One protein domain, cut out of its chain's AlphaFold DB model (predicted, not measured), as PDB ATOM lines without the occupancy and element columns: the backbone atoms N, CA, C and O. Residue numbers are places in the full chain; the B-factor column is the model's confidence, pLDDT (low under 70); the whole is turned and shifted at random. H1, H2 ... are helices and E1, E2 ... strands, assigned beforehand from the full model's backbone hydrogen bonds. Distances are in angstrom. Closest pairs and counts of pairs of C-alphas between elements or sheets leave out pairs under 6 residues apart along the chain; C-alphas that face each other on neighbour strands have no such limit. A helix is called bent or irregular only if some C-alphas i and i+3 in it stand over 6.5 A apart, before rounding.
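Overview. This is residues 214 to 291 of the 327 residues of an uncharacterized protein of Serinicoccus sp. CUA-874 (UniProt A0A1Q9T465). A strand hairpin, E1 and E2, and a helical hairpin, H1 and H2, make the body, from which residues 276 to 291, with H3, stick out as an arm. The printed part has 78 residues with E1, E2, H1, H2 and H3 in that order, mostly helix, the sheet antiparallel. It is only just compact, close to loose, with a radius of gyration of the C-alphas of 13.7 A, spanning 36 by 31 by 29 A.

Arrangement. Start at E1, residues 218 to 221, antiparallel to E2, residues 240 to 244; N 220 and O 241 are within hydrogen-bond range, 2.8 A. Next, H1, residues 250 to 261, touches H2, residues 264 to 274, with 255 to 259 alone; the closest C-alphas, of Leu 258 and Ile 267, are 6.3 A apart. They run opposite ways at a shallow tilt of 16 degrees. H3, residues 277 to 289, meets H2 only through their link. Every O i to N i+4 pair is within hydrogen-bond range in H1 and H3, 5 of 7 in H2.

Along the chain. Find C-alpha 218 at (95.697, 108.302, 95.440), where E1 begins, 10.1 A long; E2 is 12.1 A, H1 15.6 A. H2, 15.2 A, is only just irregular: C-alphas 269 and 272 are 6.9 A apart. H3 runs 18.4 A to C-alpha 289 at (106.560, 128.328, 84.279).

Size, cuts and confidence. The C-alphas farthest apart, of Asp 233 and Ile 289, are 38.6 A apart. The link from E1 to E2 is long; the printed part has no cut, and no printed residue is under 70 in pLDDT.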
ATOM      1  N   GLU A 214      87.103 101.845  90.244       83.94
ATOM      2  CA  GLU A 214      86.850 101.757  91.697       83.94
ATOM      3  C   GLU A 214      88.103 101.351  92.503       83.94
ATOM      4  O   GLU A 214      88.233 101.716  93.666       83.94
ATOM      5  N   ASP A 215      89.057 100.666  91.863       87.00
ATOM      6  CA  ASP A 215      90.327 100.217  92.453       87.00
ATOM      7  C   ASP A 215      91.453 101.277  92.382       87.00
ATOM      8  O   ASP A 215      92.629 100.964  92.583       87.00
ATOM      9  N   SER A 216      91.140 102.526  92.026       92.25
ATOM     10  CA  SER A 216      92.149 103.584  91.897       92.25
ATOM     11  C   SER A 216      92.645 104.048  93.264       92.25
ATOM     12  O   SER A 216      91.867 104.190  94.201       92.25
ATOM     13  N   VAL A 217      93.946 104.331  93.366       95.94
ATOM     14  CA  VAL A 217      94.594 104.743  94.619       95.94
ATOM     15  C   VAL A 217      95.271 106.095  94.436       95.94
ATOM     16  O   VAL A 217      95.991 106.323  93.459       95.94
ATOM     17  N   LEU A 218      95.059 106.994  95.395       95.69
ATOM     18  CA  LEU A 218      95.697 108.302  95.440       95.69
ATOM     19  C   LEU A 218      96.868 108.295  96.424       95.69
ATOM     20  O   LEU A 218      96.671 108.313  97.639       95.69
ATOM     21  N   TYR A 219      98.091 108.346  95.900       95.81
ATOM     22  CA  TYR A 219      99.302 108.421  96.718       95.81
ATOM     23  C   TYR A 219      99.770 109.862  96.921       95.81
ATOM     24  O   TYR A 219      99.923 110.627  95.965       95.81
ATOM     25  N   LYS A 220     100.119 110.208  98.159       93.25
ATOM     26  CA  LYS A 220     100.799 111.455  98.515       93.25
ATOM     27  C   LYS A 220     102.195 111.137  99.037       93.25
ATOM     28  O   LYS A 220     102.341 110.422 100.019       93.25
ATOM     29  N   SER A 221     103.226 111.717  98.426       92.19
ATOM     30  CA  SER A 221     104.588 111.635  98.970       92.19
ATOM     31  C   SER A 221     104.668 112.355 100.317       92.19
ATOM     32  O   SER A 221     104.257 113.513 100.440       92.19
ATOM     33  N   GLU A 222     105.265 111.701 101.303       88.12
ATOM     34  CA  GLU A 222     105.582 112.311 102.586       88.12
ATOM     35  C   GLU A 222     106.726 113.314 102.445       88.12
ATOM     36  O   GLU A 222     107.595 113.188 101.580       88.12
ATOM     37  N   ALA A 223     106.735 114.335 103.304       83.62
ATOM     38  CA  ALA A 223     107.703 115.431 103.199       83.62
ATOM     39  C   ALA A 223     109.159 114.983 103.422       83.62
ATOM     40  O   ALA A 223     110.078 115.614 102.903       83.62
ATOM     41  N   GLU A 224     109.354 113.918 104.198       83.62
ATOM     42  CA  GLU A 224     110.651 113.265 104.421       83.62
ATOM     43  C   GLU A 224     110.791 111.964 103.612       83.62
ATOM     44  O   GLU A 224     111.790 111.259 103.745       83.62
ATOM     45  N   GLY A 225     109.793 111.650 102.782       87.62
ATOM     46  CA  GLY A 225     109.755 110.459 101.952       87.62
ATOM     47  C   GLY A 225     110.732 110.510 100.781       87.62
ATOM     48  O   GLY A 225     111.265 111.557 100.403       87.62
ATOM     49  N   ASP A 226     110.947 109.345 100.176       90.56
ATOM     50  CA  ASP A 226     111.758 109.188  98.978       90.56
ATOM     51  C   ASP A 226     111.173 108.124  98.038       90.56
ATOM     52  O   ASP A 226     110.374 107.270  98.428       90.56
ATOM     53  N   TRP A 227     111.634 108.155  96.790       92.81
ATOM     54  CA  TRP A 227     111.195 107.265  95.714       92.81
ATOM     55  C   TRP A 227     112.073 106.011  95.598       92.81
ATOM     56  O   TRP A 227     112.245 105.459  94.515       92.81
ATOM     57  N   SER A 228     112.698 105.570  96.693       94.69
ATOM     58  CA  SER A 228     113.537 104.372  96.671       94.69
ATOM     59  C   SER A 228     112.685 103.114  96.543       94.69
ATOM     60  O   SER A 228     111.667 102.955  97.217       94.69
ATOM     61  N   TRP A 229     113.154 102.171  95.730       96.94
ATOM     62  CA  TRP A 229     112.632 100.811  95.727       96.94
ATOM     63  C   TRP A 229     113.080 100.073  96.997       96.94
ATOM     64  O   TRP A 229     114.267 100.061  97.335       96.94
ATOM     65  N   ARG A 230     112.122  99.479  97.713       97.00
ATOM     66  CA  ARG A 230     112.309  98.802  99.008       97.00
ATOM     67  C   ARG A 230     112.071  97.286  98.920       97.00
ATOM     68  O   ARG A 230     112.121  96.613  99.947       97.00
ATOM     69  N   GLY A 231     111.866  96.752  97.713       97.50
ATOM     70  CA  GLY A 231     111.452  95.367  97.477       97.50
ATOM     71  C   GLY A 231     109.934  95.210  97.402       97.50
ATOM     72  O   GLY A 231     109.199  96.090  97.838       97.50
ATOM     73  N   GLU A 232     109.470  94.074  96.873       96.06
ATOM     74  CA  GLU A 232     108.036  93.759  96.721       96.06
ATOM     75  C   GLU A 232     107.273  93.796  98.058       96.06
ATOM     76  O   GLU A 232     106.153  94.291  98.113       96.06
ATOM     77  N   ASP A 233     107.913  93.341  99.141       95.69
ATOM     78  CA  ASP A 233     107.363  93.334 100.506       95.69
ATOM     79  C   ASP A 233     107.882  94.513 101.362       95.69
ATOM     80  O   ASP A 233     107.893  94.450 102.595       95.69
ATOM     81  N   GLY A 234     108.413  95.560 100.724       95.38
ATOM     82  CA  GLY A 234     108.965  96.727 101.411       95.38
ATOM     83  C   GLY A 234     107.893  97.574 102.104       95.38
ATOM     84  O   GLY A 234     106.754  97.649 101.654       95.38
ATOM     85  N   ASP A 235     108.263  98.265 103.184       96.06
ATOM     86  CA  ASP A 235     107.381  99.250 103.822       96.06
ATOM     87  C   ASP A 235     107.495 100.615 103.126       96.06
ATOM     88  O   ASP A 235     108.485 101.333 103.290       96.06
ATOM     89  N   TYR A 236     106.469 100.968 102.351       96.19
ATOM     90  CA  TYR A 236     106.371 102.243 101.634       96.19
ATOM     91  C   TYR A 236     105.561 103.305 102.383       96.19
ATOM     92  O   TYR A 236     105.615 104.474 101.996       96.19
ATOM     93  N   SER A 237     104.888 102.942 103.481       95.25
ATOM     94  CA  SER A 237     104.010 103.848 104.236       95.25
ATOM     95  C   SER A 237     104.756 105.017 104.884       95.25
ATOM     96  O   SER A 237     104.194 106.078 105.129       95.25
ATOM     97  N   THR A 238     106.062 104.856 105.106       91.69
ATOM     98  CA  THR A 238     106.939 105.920 105.616       91.69
ATOM     99  C   THR A 238     107.280 106.991 104.576       91.69
ATOM    100  O   THR A 238     107.687 108.090 104.946       91.69
ATOM    101  N   ALA A 239     107.139 106.680 103.283       94.56
ATOM    102  CA  ALA A 239     107.461 107.588 102.185       94.56
ATOM    103  C   ALA A 239     106.229 108.067 101.414       94.56
ATOM    104  O   ALA A 239     106.286 109.136 100.807       94.56
ATOM    105  N   PHE A 240     105.141 107.298 101.438       95.38
ATOM    106  CA  PHE A 240     103.902 107.612 100.743       95.38
ATOM    107  C   PHE A 240     102.700 107.283 101.616       95.38
ATOM    108  O   PHE A 240     102.551 106.161 102.095       95.38
ATOM    109  N   ASP A 241     101.812 108.253 101.749       93.50
ATOM    110  CA  ASP A 241     100.498 108.095 102.352       93.50
ATOM    111  C   ASP A 241      99.455 107.814 101.263       93.50
ATOM    112  O   ASP A 241      99.623 108.233 100.113       93.50
ATOM    113  N   ILE A 242      98.388 107.105 101.621       94.81
ATOM    114  CA  ILE A 242      97.250 106.844 100.733       94.81
ATOM    115  C   ILE A 242      96.111 107.755 101.181       94.81
ATOM    116  O   ILE A 242      95.578 107.598 102.277       94.81
ATOM    117  N   GLU A 243      95.758 108.727 100.341       92.25
ATOM    118  CA  GLU A 243      94.724 109.727 100.648       92.25
ATOM    119  C   GLU A 243      93.325 109.299 100.177       92.25
ATOM    120  O   GLU A 243      92.335 109.796 100.711       92.25
ATOM    121  N   ALA A 244      93.240 108.386  99.203       91.81
ATOM    122  CA  ALA A 244      91.992 107.869  98.637       91.81
ATOM    123  C   ALA A 244      92.206 106.467  98.035       91.81
ATOM    124  O   ALA A 244      93.325 106.144  97.614       91.81
ATOM    125  N   GLY A 245      91.140 105.668  97.963       93.50
ATOM    126  CA  GLY A 245      91.161 104.295  97.456       93.50
ATOM    127  C   GLY A 245      91.566 103.224  98.475       93.50
ATOM    128  O   GLY A 245      91.700 103.467  99.679       93.50
ATOM    129  N   GLU A 246      91.753 101.995  97.984       93.88
ATOM    130  CA  GLU A 246      92.215 100.879  98.813       93.88
ATOM    131  C   GLU A 246      93.634 101.117  99.349       93.88
ATOM    132  O   GLU A 246      94.472 101.755  98.709       93.88
ATOM    133  N   HIS A 247      93.937 100.549 100.522       94.56
ATOM    134  CA  HIS A 247      95.277 100.600 101.107       94.56
ATOM    135  C   HIS A 247      96.235  99.628 100.395       94.56
ATOM    136  O   HIS A 247      96.696  98.638 100.968       94.56
ATOM    137  N   ASP A 248      96.492  99.901  99.118       94.50
ATOM    138  CA  ASP A 248      97.266  99.071  98.210       94.50
ATOM    139  C   ASP A 248      98.443  99.851  97.620       94.50
ATOM    140  O   ASP A 248      98.267 100.804  96.867       94.50
ATOM    141  N   TYR A 249      99.667  99.422  97.927       96.38
ATOM    142  CA  TYR A 249     100.890 100.003  97.366       96.38
ATOM    143  C   TYR A 249     101.382  99.282  96.106       96.38
ATOM    144  O   TYR A 249     102.351  99.741  95.508       96.38
ATOM    145  N   ARG A 250     100.760  98.174  95.671       96.38
ATOM    146  CA  ARG A 250     101.253  97.372  94.534       96.38
ATOM    147  C   ARG A 250     101.459  98.190  93.249       96.38
ATOM    148  O   ARG A 250     102.536  98.038  92.671       96.38
ATOM    149  N   PRO A 251     100.542  99.088  92.824       95.50
ATOM    150  CA  PRO A 251     100.773  99.933  91.647       95.50
ATOM    151  C   PRO A 251     102.019 100.823  91.777       95.50
ATOM    152  O   PRO A 251     102.834 100.908  90.858       95.50
ATOM    153  N   LEU A 252     102.213 101.443  92.947       96.38
ATOM    154  CA  LEU A 252     103.404 102.245  93.233       96.38
ATOM    155  C   LEU A 252     104.676 101.384  93.231       96.38
ATOM    156  O   LEU A 252     105.699 101.787  92.681       96.38
ATOM    157  N   ILE A 253     104.622 100.195  93.834       97.88
ATOM    158  CA  ILE A 253     105.748  99.257  93.895       97.88
ATOM    159  C   ILE A 253     106.156  98.813  92.489       97.88
ATOM    160  O   ILE A 253     107.351  98.785  92.206       97.88
ATOM    161  N   GLU A 254     105.198  98.530  91.603       97.81
ATOM    162  CA  GLU A 254     105.463  98.164  90.208       97.81
ATOM    163  C   GLU A 254     106.200  99.281  89.455       97.81
ATOM    164  O   GLU A 254     107.200  99.018  88.779       97.81
ATOM    165  N   LEU A 255     105.762 100.535  89.616       97.94
ATOM    166  CA  LEU A 255     106.452 101.684  89.032       97.94
ATOM    167  C   LEU A 255     107.882 101.814  89.577       97.94
ATOM    168  O   LEU A 255     108.830 101.975  88.808       97.94
ATOM    169  N   LEU A 256     108.055 101.740  90.898       98.00
ATOM    170  CA  LEU A 256     109.367 101.885  91.530       98.00
ATOM    171  C   LEU A 256     110.315 100.735  91.176       98.00
ATOM    172  O   LEU A 256     111.515 100.966  91.027       98.00
ATOM    173  N   ASP A 257     109.796  99.520  91.009       98.44
ATOM    174  CA  ASP A 257     110.564  98.368  90.540       98.44
ATOM    175  C   ASP A 257     111.037  98.565  89.099       98.44
ATOM    176  O   ASP A 257     112.232  98.443  88.831       98.44
ATOM    177  N   LEU A 258     110.145  98.981  88.191       98.31
ATOM    178  CA  LEU A 258     110.517  99.287  86.809       98.31
ATOM    179  C   LEU A 258     111.619 100.356  86.748       98.31
ATOM    180  O   LEU A 258     112.595 100.193  86.018       98.31
ATOM    181  N   LEU A 259     111.484 101.434  87.524       96.81
ATOM    182  CA  LEU A 259     112.455 102.532  87.544       96.81
ATOM    183  C   LEU A 259     113.800 102.141  88.173       96.81
ATOM    184  O   LEU A 259     114.827 102.725  87.821       96.81
ATOM    185  N   HIS A 260     113.808 101.202  89.121       97.88
ATOM    186  CA  HIS A 260     115.018 100.797  89.836       97.88
ATOM    187  C   HIS A 260     115.757  99.634  89.166       97.88
ATOM    188  O   HIS A 260     116.983  99.676  89.043       97.88
ATOM    189  N   ASN A 261     115.019  98.602  88.762       97.69
ATOM    190  CA  ASN A 261     115.548  97.325  88.291       97.69
ATOM    191  C   ASN A 261     115.422  97.133  86.773       97.69
ATOM    192  O   ASN A 261     116.123  96.280  86.225       97.69
ATOM    193  N   GLY A 262     114.565  97.903  86.095       97.69
ATOM    194  CA  GLY A 262     114.341  97.780  84.656       97.69
ATOM    195  C   GLY A 262     115.528  98.249  83.813       97.69
ATOM    196  O   GLY A 262     116.247  99.189  84.165       97.69
ATOM    197  N   THR A 263     115.734  97.612  82.659       98.25
ATOM    198  CA  THR A 263     116.662  98.134  81.646       98.25
ATOM    199  C   THR A 263     116.088  99.369  80.951       98.25
ATOM    200  O   THR A 263     114.893  99.650  81.023       98.25
ATOM    201  N   GLU A 264     116.928 100.106  80.222       97.88
ATOM    202  CA  GLU A 264     116.472 101.242  79.411       97.88
ATOM    203  C   GLU A 264     115.377 100.825  78.413       97.88
ATOM    204  O   GLU A 264     114.381 101.528  78.255       97.88
ATOM    205  N   GLU A 265     115.522  99.654  77.785       98.19
ATOM    206  CA  GLU A 265     114.520  99.113  76.868       98.19
ATOM    207  C   GLU A 265     113.213  98.726  77.571       98.19
ATOM    208  O   GLU A 265     112.143  98.963  77.013       98.19
ATOM    209  N   GLU A 266     113.284  98.146  78.772       98.12
ATOM    210  CA  GLU A 266     112.099  97.783  79.559       98.12
ATOM    211  C   GLU A 266     111.358  99.026  80.050       98.12
ATOM    212  O   GLU A 266     110.138  99.102  79.903       98.12
ATOM    213  N   ILE A 267     112.082 100.029  80.554       98.00
ATOM    214  CA  ILE A 267     111.515 101.320  80.960       98.00
ATOM    215  C   ILE A 267     110.840 101.989  79.761       98.00
ATOM    216  O   ILE A 267     109.687 102.398  79.863       98.00
ATOM    217  N   ALA A 268     111.511 102.063  78.609       97.25
ATOM    218  CA  ALA A 268     110.948 102.695  77.417       97.25
ATOM    219  C   ALA A 268     109.664 102.008  76.920       97.25
ATOM    220  O   ALA A 268     108.804 102.670  76.341       97.25
ATOM    221  N   GLN A 269     109.536 100.695  77.128       97.62
ATOM    222  CA  GLN A 269     108.357  99.928  76.723       97.62
ATOM    223  C   GLN A 269     107.220 100.013  77.742       97.62
ATOM    224  O   GLN A 269     106.079 100.207  77.337       97.62
ATOM    225  N   ARG A 270     107.519  99.877  79.039       97.81
ATOM    226  CA  ARG A 270     106.505  99.719  80.094       97.81
ATOM    227  C   ARG A 270     106.112 101.013  80.792       97.81
ATOM    228  O   ARG A 270     105.005 101.104  81.303       97.81
ATOM    229  N   LEU A 271     106.975 102.028  80.825       97.44
ATOM    230  CA  LEU A 271     106.653 103.280  81.515       97.44
ATOM    231  C   LEU A 271     105.371 103.956  80.982       97.44
ATOM    232  O   LEU A 271     104.579 104.391  81.813       97.44
ATOM    233  N   PRO A 272     105.098 103.997  79.657       97.25
ATOM    234  CA  PRO A 272     103.839 104.538  79.137       97.25
ATOM    235  C   PRO A 272     102.584 103.750  79.549       97.25
ATOM    236  O   PRO A 272     101.480 104.250  79.372       97.25
ATOM    237  N   GLU A 273     102.736 102.516  80.044       95.88
ATOM    238  CA  GLU A 273     101.624 101.697  80.548       95.88
ATOM    239  C   GLU A 273     101.294 102.028  82.012       95.88
ATOM    240  O   GLU A 273     100.162 101.829  82.440       95.88
ATOM    241  N   LEU A 274     102.270 102.546  82.769       95.25
ATOM    242  CA  LEU A 274     102.138 102.864  84.197       95.25
ATOM    243  C   LEU A 274     101.952 104.362  84.468       95.25
ATOM    244  O   LEU A 274     101.444 104.740  85.519       95.25
ATOM    245  N   VAL A 275     102.394 105.224  83.549       95.38
ATOM    246  CA  VAL A 275     102.391 106.681  83.718       95.38
ATOM    247  C   VAL A 275     101.852 107.349  82.459       95.38
ATOM    248  O   VAL A 275     102.352 107.113  81.357       95.38
ATOM    249  N   ASP A 276     100.900 108.267  82.630       95.19
ATOM    250  CA  ASP A 276     100.521 109.210  81.579       95.19
ATOM    251  C   ASP A 276     101.667 110.209  81.335       95.19
ATOM    252  O   ASP A 276     101.826 111.223  82.025       95.19
ATOM    253  N   LEU A 277     102.500 109.894  80.343       95.88
ATOM    254  CA  LEU A 277     103.681 110.682  79.997       95.88
ATOM    255  C   LEU A 277     103.346 112.072  79.444       95.88
ATOM    256  O   LEU A 277     104.174 112.977  79.566       95.88
ATOM    257  N   GLU A 278     102.171 112.263  78.840       95.88
ATOM    258  CA  GLU A 278     101.759 113.560  78.296       95.88
ATOM    259  C   GLU A 278     101.358 114.508  79.428       95.88
ATOM    260  O   GLU A 278     101.884 115.626  79.518       95.88
ATOM    261  N   SER A 279     100.513 114.032  80.347       95.00
ATOM    262  CA  SER A 279     100.150 114.770  81.559       95.00
ATOM    263  C   SER A 279     101.384 115.066  82.411       95.00
ATOM    264  O   SER A 279     101.581 116.196  82.861       95.00
ATOM    265  N   PHE A 280     102.289 114.094  82.565       94.81
ATOM    266  CA  PHE A 280     103.518 114.293  83.326       94.81
ATOM    267  C   PHE A 280     104.459 115.331  82.693       94.81
ATOM    268  O   PHE A 280     104.975 116.211  83.386       94.81
ATOM    269  N   ALA A 281     104.662 115.292  81.372       96.19
ATOM    270  CA  ALA A 281     105.475 116.292  80.679       96.19
ATOM    271  C   ALA A 281     104.860 117.701  80.769       96.19
ATOM    272  O   ALA A 281     105.583 118.678  80.991       96.19
ATOM    273  N   THR A 282     103.533 117.804  80.650       96.25
ATOM    274  CA  THR A 282     102.794 119.065  80.811       96.25
ATOM    275  C   THR A 282     102.941 119.606  82.231       96.25
ATOM    276  O   THR A 282     103.251 120.783  82.411       96.25
ATOM    277  N   TYR A 283     102.829 118.740  83.240       94.56
ATOM    278  CA  TYR A 283     103.074 119.085  84.638       94.56
ATOM    279  C   TYR A 283     104.477 119.664  84.843       94.56
ATOM    280  O   TYR A 283     104.608 120.754  85.400       94.56
ATOM    281  N   LEU A 284     105.527 119.015  84.331       94.50
ATOM    282  CA  LEU A 284     106.898 119.532  84.436       94.50
ATOM    283  C   LEU A 284     107.060 120.910  83.773       94.50
ATOM    284  O   LEU A 284     107.729 121.784  84.326       94.50
ATOM    285  N   ALA A 285     106.430 121.125  82.615       95.25
ATOM    286  CA  ALA A 285     106.450 122.417  81.935       95.25
ATOM    287  C   ALA A 285     105.743 123.510  82.753       95.25
ATOM    288  O   ALA A 285     106.276 124.615  82.886       95.25
ATOM    289  N   VAL A 286     104.584 123.205  83.349       93.44
ATOM    290  CA  VAL A 286     103.875 124.143  84.230       93.44
ATOM    291  C   VAL A 286     104.717 124.474  85.458       93.44
ATOM    292  O   VAL A 286     104.856 125.654  85.773       93.44
ATOM    293  N   GLN A 287     105.340 123.483  86.106       91.88
ATOM    294  CA  GLN A 287     106.179 123.721  87.287       91.88
ATOM    295  C   GLN A 287     107.360 124.659  86.999       91.88
ATOM    296  O   GLN A 287     107.684 125.511  87.831       91.88
ATOM    297  N   GLU A 288     107.962 124.563  85.809       92.44
ATOM    298  CA  GLU A 288     108.989 125.510  85.357       92.44
ATOM    299  C   GLU A 288     108.410 126.918  85.136       92.44
ATOM    300  O   GLU A 288     109.011 127.908  85.561       92.44
ATOM    301  N   ILE A 289     107.225 127.035  84.524       92.00
ATOM    302  CA  ILE A 289     106.560 128.328  84.279       92.00
ATOM    303  C   ILE A 289     106.233 129.041  85.593       92.00
ATOM    304  O   ILE A 289     106.559 130.220  85.744       92.00
ATOM    305  N   ILE A 290     105.629 128.337  86.553       91.69
ATOM    306  CA  ILE A 290     105.268 128.914  87.858       91.69
ATOM    307  C   ILE A 290     106.460 128.979  88.825       91.69
ATOM    308  O   ILE A 290     106.322 129.455  89.950       91.69
ATOM    309  N   GLN A 291     107.646 128.530  88.390       89.62
ATOM    310  CA  GLN A 291     108.892 128.551  89.159       89.62
ATOM    311  C   GLN A 291     108.764 127.859  90.524       89.62
ATOM    312  O   GLN A 291     109.374 128.277  91.515       89.62
TER     313      GLN A 291